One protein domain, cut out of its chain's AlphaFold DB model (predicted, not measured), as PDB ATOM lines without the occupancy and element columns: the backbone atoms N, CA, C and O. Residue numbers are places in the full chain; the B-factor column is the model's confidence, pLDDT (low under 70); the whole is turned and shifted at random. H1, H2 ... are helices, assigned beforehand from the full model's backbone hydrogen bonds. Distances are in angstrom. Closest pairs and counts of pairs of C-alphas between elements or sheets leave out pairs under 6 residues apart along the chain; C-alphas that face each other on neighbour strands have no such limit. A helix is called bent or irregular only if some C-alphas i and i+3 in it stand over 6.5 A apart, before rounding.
ATOM      1  N   THR A   7     -25.267 -28.153 -50.074       67.31
ATOM      2  CA  THR A   7     -25.317 -29.619 -49.932       67.31
ATOM      3  C   THR A   7     -24.946 -30.111 -48.528       67.31
ATOM      4  O   THR A   7     -25.563 -31.045 -48.015       67.31
ATOM      5  N   ALA A   8     -23.947 -29.499 -47.885       72.38
ATOM      6  CA  ALA A   8     -23.535 -29.872 -46.533       72.38
ATOM      7  C   ALA A   8     -24.605 -29.480 -45.505       72.38
ATOM      8  O   ALA A   8     -24.943 -30.287 -44.639       72.38
ATOM      9  N   MET A   9     -25.194 -28.290 -45.666       75.50
ATOM     10  CA  MET A   9     -26.311 -27.818 -44.845       75.50
ATOM     11  C   MET A   9     -27.531 -28.742 -44.976       75.50
ATOM     12  O   MET A   9     -28.112 -29.144 -43.973       75.50
ATOM     13  N   GLN A  10     -27.871 -29.164 -46.197       77.38
ATOM     14  CA  GLN A  10     -28.976 -30.097 -46.450       77.38
ATOM     15  C   GLN A  10     -28.775 -31.454 -45.773       77.38
ATOM     16  O   GLN A  10     -29.699 -32.003 -45.175       77.38
ATOM     17  N   ASN A  11     -27.570 -32.018 -45.859       82.12
ATOM     18  CA  ASN A  11     -27.264 -33.307 -45.237       82.12
ATOM     19  C   ASN A  11     -27.287 -33.229 -43.707       82.12
ATOM     20  O   ASN A  11     -27.790 -34.150 -43.056       82.12
ATOM     21  N   GLN A  12     -26.787 -32.128 -43.142       83.94
ATOM     22  CA  GLN A  12     -26.870 -31.875 -41.709       83.94
ATOM     23  C   GLN A  12     -28.329 -31.774 -41.260       83.94
ATOM     24  O   GLN A  12     -28.724 -32.505 -40.353       83.94
ATOM     25  N   LEU A  13     -29.139 -30.963 -41.947       83.19
ATOM     26  CA  LEU A  13     -30.553 -30.807 -41.620       83.19
ATOM     27  C   LEU A  13     -31.301 -32.142 -41.710       83.19
ATOM     28  O   LEU A  13     -32.041 -32.490 -40.802       83.19
ATOM     29  N   ASN A  14     -31.060 -32.946 -42.749       83.56
ATOM     30  CA  ASN A  14     -31.666 -34.279 -42.856       83.56
ATOM     31  C   ASN A  14     -31.333 -35.180 -41.668       83.56
ATOM     32  O   ASN A  14     -32.189 -35.936 -41.215       83.56
ATOM     33  N   THR A  15     -30.092 -35.113 -41.189       86.62
ATOM     34  CA  THR A  15     -29.646 -35.906 -40.042       86.62
ATOM     35  C   THR A  15     -30.341 -35.428 -38.772       86.62
ATOM     36  O   THR A  15     -30.948 -36.244 -38.089       86.62
ATOM     37  N   GLN A  16     -30.327 -34.118 -38.513       87.00
ATOM     38  CA  GLN A  16     -30.972 -33.493 -37.354       87.00
ATOM     39  C   GLN A  16     -32.482 -33.780 -37.311       87.00
ATOM     40  O   GLN A  16     -33.009 -34.216 -36.290       87.00
ATOM     41  N   MET A  17     -33.172 -33.632 -38.449       83.69
ATOM     42  CA  MET A  17     -34.606 -33.925 -38.574       83.69
ATOM     43  C   MET A  17     -34.907 -35.413 -38.351       83.69
ATOM     44  O   MET A  17     -35.917 -35.754 -37.740       83.69
ATOM     45  N   ALA A  18     -34.031 -36.316 -38.802       85.62
ATOM     46  CA  ALA A  18     -34.198 -37.753 -38.589       85.62
ATOM     47  C   ALA A  18     -33.943 -38.183 -37.135       85.62
ATOM     48  O   ALA A  18     -34.549 -39.150 -36.673       85.62
ATOM     49  N   THR A  19     -33.056 -37.491 -36.415       88.44
ATOM     50  CA  THR A  19     -32.769 -37.769 -35.000       88.44
ATOM     51  C   THR A  19     -33.731 -37.069 -34.043       88.44
ATOM     52  O   THR A  19     -33.725 -37.394 -32.858       88.44
ATOM     53  N   GLY A  20     -34.554 -36.137 -34.536       84.00
ATOM     54  CA  GLY A  20     -35.409 -35.283 -33.704       84.00
ATOM     55  C   GLY A  20     -34.623 -34.271 -32.864       84.00
ATOM     56  O   GLY A  20     -35.170 -33.730 -31.910       84.00
ATOM     57  N   ASP A  21     -33.352 -34.045 -33.206       87.06
ATOM     58  CA  ASP A  21     -32.441 -33.110 -32.534       87.06
ATOM     59  C   ASP A  21     -32.164 -31.946 -33.487       87.06
ATOM     60  O   ASP A  21     -31.127 -31.864 -34.149       87.06
ATOM     61  N   THR A  22     -33.201 -31.136 -33.678       83.12
ATOM     62  CA  THR A  22     -33.247 -30.063 -34.669       83.12
ATOM     63  C   THR A  22     -33.058 -28.723 -33.996       83.12
ATOM     64  O   THR A  22     -33.564 -28.508 -32.899       83.12
ATOM     65  N   GLU A  23     -32.397 -27.801 -34.686       83.12
ATOM     66  CA  GLU A  23     -32.325 -26.412 -34.236       83.12
ATOM     67  C   GLU A  23     -33.731 -25.798 -34.132       83.12
ATOM     68  O   GLU A  23     -34.592 -26.060 -34.975       83.12
ATOM     69  N   ASP A  24     -33.942 -24.931 -33.137       86.69
ATOM     70  CA  ASP A  24     -35.220 -24.228 -32.936       86.69
ATOM     71  C   ASP A  24     -35.548 -23.263 -34.088       86.69
ATOM     72  O   ASP A  24     -36.712 -22.993 -34.391       86.69
ATOM     73  N   LEU A  25     -34.509 -22.717 -34.730       86.06
ATOM     74  CA  LEU A  25     -34.604 -21.808 -35.864       86.06
ATOM     75  C   LEU A  25     -33.624 -22.233 -36.946       86.06
ATOM     76  O   LEU A  25     -32.439 -22.449 -36.693       86.06
ATOM     77  N   TYR A  26     -34.111 -22.270 -38.179       82.81
ATOM     78  CA  TYR A  26     -33.306 -22.648 -39.325       82.81
ATOM     79  C   TYR A  26     -33.525 -21.687 -40.490       82.81
ATOM     80  O   TYR A  26     -34.655 -21.394 -40.884       82.81
ATOM     81  N   PHE A  27     -32.419 -21.228 -41.070       81.06
ATOM     82  CA  PHE A  27     -32.434 -20.445 -42.296       81.06
ATOM     83  C   PHE A  27     -32.429 -21.389 -43.500       81.06
ATOM     84  O   PHE A  27     -31.412 -21.999 -43.829       81.06
ATOM     85  N   GLY A  28     -33.587 -21.538 -44.140       77.19
ATOM     86  CA  GLY A  28     -33.783 -22.430 -45.277       77.19
ATOM     87  C   GLY A  28     -34.064 -21.710 -46.590       77.19
ATOM     88  O   GLY A  28     -34.192 -20.494 -46.655       77.19
ATOM     89  N   ASN A  29     -34.209 -22.497 -47.655       77.31
ATOM     90  CA  ASN A  29     -34.724 -22.041 -48.941       77.31
ATOM     91  C   ASN A  29     -36.091 -22.697 -49.226       77.31
ATOM     92  O   ASN A  29     -36.514 -23.614 -48.517       77.31
ATOM     93  N   GLY A  30     -36.769 -22.269 -50.294       76.81
ATOM     94  CA  GLY A  30     -38.097 -22.786 -50.653       76.81
ATOM     95  C   GLY A  30     -38.163 -24.297 -50.934       76.81
ATOM     96  O   GLY A  30     -39.237 -24.882 -50.855       76.81
ATOM     97  N   GLN A  31     -37.044 -24.975 -51.211       76.94
ATOM     98  CA  GLN A  31     -37.044 -26.433 -51.402       76.94
ATOM     99  C   GLN A  31     -37.190 -27.183 -50.073       76.94
ATOM    100  O   GLN A  31     -37.858 -28.218 -50.008       76.94
ATOM    101  N   ASN A  32     -36.613 -26.635 -49.001       78.38
ATOM    102  CA  ASN A  32     -36.722 -27.194 -47.650       78.38
ATOM    103  C   ASN A  32     -38.162 -27.181 -47.164       78.38
ATOM    104  O   ASN A  32     -38.584 -28.099 -46.467       78.38
ATOM    105  N   LEU A  33     -38.924 -26.176 -47.589       79.62
ATOM    106  CA  LEU A  33     -40.330 -26.079 -47.264       79.62
ATOM    107  C   LEU A  33     -41.102 -27.322 -47.722       79.62
ATOM    108  O   LEU A  33     -41.726 -27.981 -46.900       79.62
ATOM    109  N   ILE A  34     -41.008 -27.707 -48.998       77.44
ATOM    110  CA  ILE A  34     -41.715 -28.895 -49.511       77.44
ATOM    111  C   ILE A  34     -41.323 -30.142 -48.708       77.44
ATOM    112  O   ILE A  34     -42.176 -30.951 -48.344       77.44
ATOM    113  N   ARG A  35     -40.036 -30.270 -48.383       80.12
ATOM    114  CA  ARG A  35     -39.486 -31.447 -47.710       80.12
ATOM    115  C   ARG A  35     -39.882 -31.563 -46.238       80.12
ATOM    116  O   ARG A  35     -40.116 -32.674 -45.771       80.12
ATOM    117  N   PHE A  36     -39.950 -30.446 -45.519       84.69
ATOM    118  CA  PHE A  36     -40.093 -30.433 -44.061       84.69
ATOM    119  C   PHE A  36     -41.378 -29.768 -43.563       84.69
ATOM    120  O   PHE A  36     -41.571 -29.677 -42.355       84.69
ATOM    121  N   HIS A  37     -42.283 -29.332 -44.445       83.88
ATOM    122  CA  HIS A  37     -43.476 -28.562 -44.065       83.88
ATOM    123  C   HIS A  37     -44.322 -29.161 -42.933       83.88
ATOM    124  O   HIS A  37     -44.929 -28.416 -42.162       83.88
ATOM    125  N   GLN A  38     -44.382 -30.489 -42.819       84.94
ATOM    126  CA  GLN A  38     -45.136 -31.171 -41.762       84.94
ATOM    127  C   GLN A  38     -44.531 -30.953 -40.368       84.94
ATOM    128  O   GLN A  38     -45.255 -31.005 -39.380       84.94
ATOM    129  N   GLN A  39     -43.228 -30.686 -40.298       86.00
ATOM    130  CA  GLN A  39     -42.450 -30.533 -39.066       86.00
ATOM    131  C   GLN A  39     -42.266 -29.058 -38.672       86.00
ATOM    132  O   GLN A  39     -41.883 -28.770 -37.545       86.00
ATOM    133  N   LEU A  40     -42.556 -28.121 -39.581       87.38
ATOM    134  CA  LEU A  40     -42.462 -26.684 -39.320       87.38
ATOM    135  C   LEU A  40     -43.660 -26.187 -38.497       87.38
ATOM    136  O   LEU A  40     -44.779 -26.681 -38.667       87.38
ATOM    137  N   ALA A  41     -43.437 -25.201 -37.628       89.38
ATOM    138  CA  ALA A  41     -44.499 -24.528 -36.879       89.38
ATOM    139  C   ALA A  41     -45.450 -23.762 -37.816       89.38
ATOM    140  O   ALA A  41     -45.115 -23.512 -38.969       89.38
ATOM    141  N   ASP A  42     -46.646 -23.411 -37.342       91.62
ATOM    142  CA  ASP A  42     -47.533 -22.492 -38.062       91.62
ATOM    143  C   ASP A  42     -47.325 -21.056 -37.565       91.62
ATOM    144  O   ASP A  42     -47.498 -20.768 -36.381       91.62
ATOM    145  N   HIS A  43     -46.957 -20.165 -38.479       89.88
ATOM    146  CA  HIS A  43     -46.754 -18.741 -38.243       89.88
ATOM    147  C   HIS A  43     -47.918 -17.875 -38.742       89.88
ATOM    148  O   HIS A  43     -47.835 -16.654 -38.628       89.88
ATOM    149  N   SER A  44     -49.012 -18.464 -39.237       88.75
ATOM    150  CA  SER A  44     -50.208 -17.715 -39.650       88.75
ATOM    151  C   SER A  44     -50.746 -16.734 -38.587       88.75
ATOM    152  O   SER A  44     -51.209 -15.665 -38.975       88.75
ATOM    153  N   PRO A  45     -50.630 -16.970 -37.259       88.94
ATOM    154  CA  PRO A  45     -51.112 -16.001 -36.271       88.94
ATOM    155  C   PRO A  45     -50.283 -14.716 -36.185       88.94
ATOM    156  O   PRO A  45     -50.775 -13.719 -35.670       88.94
ATOM    157  N   VAL A  46     -49.023 -14.743 -36.634       85.62
ATOM    158  CA  VAL A  46     -48.101 -13.600 -36.519       85.62
ATOM    159  C   VAL A  46     -47.884 -12.883 -37.846       85.62
ATOM    160  O   VAL A  46     -47.289 -11.812 -37.854       85.62
ATOM    161  N   THR A  47     -48.359 -13.421 -38.975       81.94
ATOM    162  CA  THR A  47     -48.197 -12.759 -40.279       81.94
ATOM    163  C   THR A  47     -48.899 -11.408 -40.333       81.94
ATOM    164  O   THR A  47     -48.339 -10.467 -40.887       81.94
ATOM    165  N   ASP A  48     -50.056 -11.280 -39.681       75.62
ATOM    166  CA  ASP A  48     -50.813 -10.023 -39.605       75.62
ATOM    167  C   ASP A  48     -50.074  -8.945 -38.791       75.62
ATOM    168  O   ASP A  48     -50.257  -7.745 -39.008       75.62
ATOM    169  N   GLU A  49     -49.204  -9.359 -37.864       77.94
ATOM    170  CA  GLU A  49     -48.376  -8.455 -37.061       77.94
ATOM    171  C   GLU A  49     -47.169  -7.931 -37.855       77.94
ATOM    172  O   GLU A  49     -46.630  -6.861 -37.552       77.94
ATOM    173  N   ILE A  50     -46.766  -8.639 -38.916       75.62
ATOM    174  CA  ILE A  50     -45.657  -8.254 -39.788       75.62
ATOM    175  C   ILE A  50     -46.208  -7.463 -40.981       75.62
ATOM    176  O   ILE A  50     -46.144  -7.880 -42.136       75.62
ATOM    177  N   SER A  51     -46.715  -6.264 -40.685       61.78
ATOM    178  CA  SER A  51     -47.395  -5.352 -41.626       61.78
ATOM    179  C   SER A  51     -46.580  -4.905 -42.852       61.78
ATOM    180  O   SER A  51     -47.104  -4.223 -43.730       61.78
ATOM    181  N   SER A  52     -45.299  -5.270 -42.929       75.88
ATOM    182  CA  SER A  52     -44.395  -4.936 -44.029       75.88
ATOM    183  C   SER A  52     -44.116  -6.091 -44.992       75.88
ATOM    184  O   SER A  52     -43.340  -5.894 -45.927       75.88
ATOM    185  N   LEU A  53     -44.647  -7.295 -44.754       75.44
ATOM    186  CA  LEU A  53     -44.418  -8.426 -45.652       75.44
ATOM    187  C   LEU A  53     -45.357  -8.355 -46.864       75.44
ATOM    188  O   LEU A  53     -46.571  -8.366 -46.678       75.44
ATOM    189  N   PRO A  54     -44.821  -8.316 -48.099       79.94
ATOM    190  CA  PRO A  54     -45.631  -8.510 -49.294       79.94
ATOM    191  C   PRO A  54     -46.288  -9.893 -49.265       79.94
ATOM    192  O   PRO A  54     -45.621 -10.892 -48.973       79.94
ATOM    193  N   GLU A  55     -47.580  -9.951 -49.582       79.75
ATOM    194  CA  GLU A  55     -48.362 -11.192 -49.591       79.75
ATOM    195  C   GLU A  55     -47.766 -12.218 -50.566       79.75
ATOM    196  O   GLU A  55     -47.749 -13.414 -50.293       79.75
ATOM    197  N   GLU A  56     -47.158 -11.746 -51.655       80.75
ATOM    198  CA  GLU A  56     -46.524 -12.564 -52.689       80.75
ATOM    199  C   GLU A  56     -45.304 -13.353 -52.186       80.75
ATOM    200  O   GLU A  56     -44.840 -14.275 -52.860       80.75
ATOM    201  N   LEU A  57     -44.759 -12.993 -51.018       80.12
ATOM    202  CA  LEU A  57     -43.641 -13.698 -50.387       80.12
ATOM    203  C   LEU A  57     -44.090 -14.720 -49.342       80.12
ATOM    204  O   LEU A  57     -43.268 -15.520 -48.883       80.12
ATOM    205  N   LEU A  58     -45.364 -14.701 -48.950       84.31
ATOM    206  CA  LEU A  58     -45.905 -15.664 -48.007       84.31
ATOM    207  C   LEU A  58     -46.167 -16.984 -48.723       84.31
ATOM    208  O   LEU A  58     -46.842 -17.043 -49.749       84.31
TER     209      LEU A  58
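Overview. This is residues 7 to 58 of the 241 residues of an uncharacterized protein of Salinigranum rubrum (UniProt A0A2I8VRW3). This is a loose, strung-out chain rather than a packed body: H1 and the shorter H2 run side by side with a gap between them at one end, the four-residue H3 lies at the far end of a drawn-out link, and residues 48 to 54 stick out beyond it in a hook that folds back. No two of the helices touch, and the link from H1 to H2, residues 20 to 29, folds back so that both helices point roughly the same way. The printed part has 52 residues, with three named helices in the order H1, H2, H3 and no named strand. The class is all helix, though under half of the residues, 24 of the 52, are in named elements. The whole is loose, with a radius of gyration of the C-alphas of 13.1 A, and elongated, with spans of 35 by 20 by 15 A.

Along the chain. Begin at the first printed residue and find C-alpha 7 at (-25.317, -29.619, -49.932). From there H1, the longest helix, runs through residues 7 to 19, 13 residues, and is 18.6 A long from first to last C-alpha; it ends at C-alpha 19, at (-32.769, -37.769, -35.000). Read on through residues 20 to 29, where you meet no named element, and look for C-alpha 30 at (-38.097, -22.786, -50.653). There H2 begins; it takes residues 30 to 36, Gly 30 to Phe 36, and measures 10.3 A from first to last C-alpha. After residues 37 to 43 comes H3, residues 44 to 47, Ser 44 to Thr 47, which measures 5.4 A and ends with C-alpha 47 at (-48.197, -12.759, -40.279). Beyond it, residues 48 to 58 hold no named helix, but residues 55 to 57 are a helical run too short to bear a name.

Arrangement. Start at H1, whose centre is at (-29.437, -32.809, -42.211), and look across to H2, with its centre at (-39.070, -27.610, -48.322). H1 and H2 are near each other: 7 pairs of their C-alphas are within 10 A, and the closest are 8.4 A apart, which only just falls outside 8 A. The link between them, 10 residues, is short. Go on along the next link, 7 residues and also short, to H3, with its centre at (-49.404, -15.019, -38.180). H2 and H3 are apart. H1 and H3 are apart too. No helix is bent or irregular, and no two helices make a hairpin. Now look at the backbone N and O atoms: in H1 every O i to N i+4 pair is within hydrogen-bond range, and in H2 it is 2 of 3. H3 is too short for such a pair, and its one O i to N i+3 pair is not within range.

Size, cuts and confidence. For the full reach of the domain, look at the C-alphas of Thr 19 and Ser 51, the two farthest apart, at 36.2 A. From the first to the last printed residue, the C-alphas of Thr 7 and Leu 58 are 24.9 A apart. Residues 48 to 54 stand free: none of their C-alphas has one that is 8 or more residues away along the chain within 10 A. The printed part has no cut, and neither of the links between helices is long. Find the model's confidence in the B-factor column: the mean pLDDT of the printed part is 81.6, with 81 for H1, 79 for H2 and 86 for H3. Residues 7 and 51 are under 70. The printed part ends at C-alpha 58, at (-45.905, -15.664, -48.007), in a full chain of 241 residues.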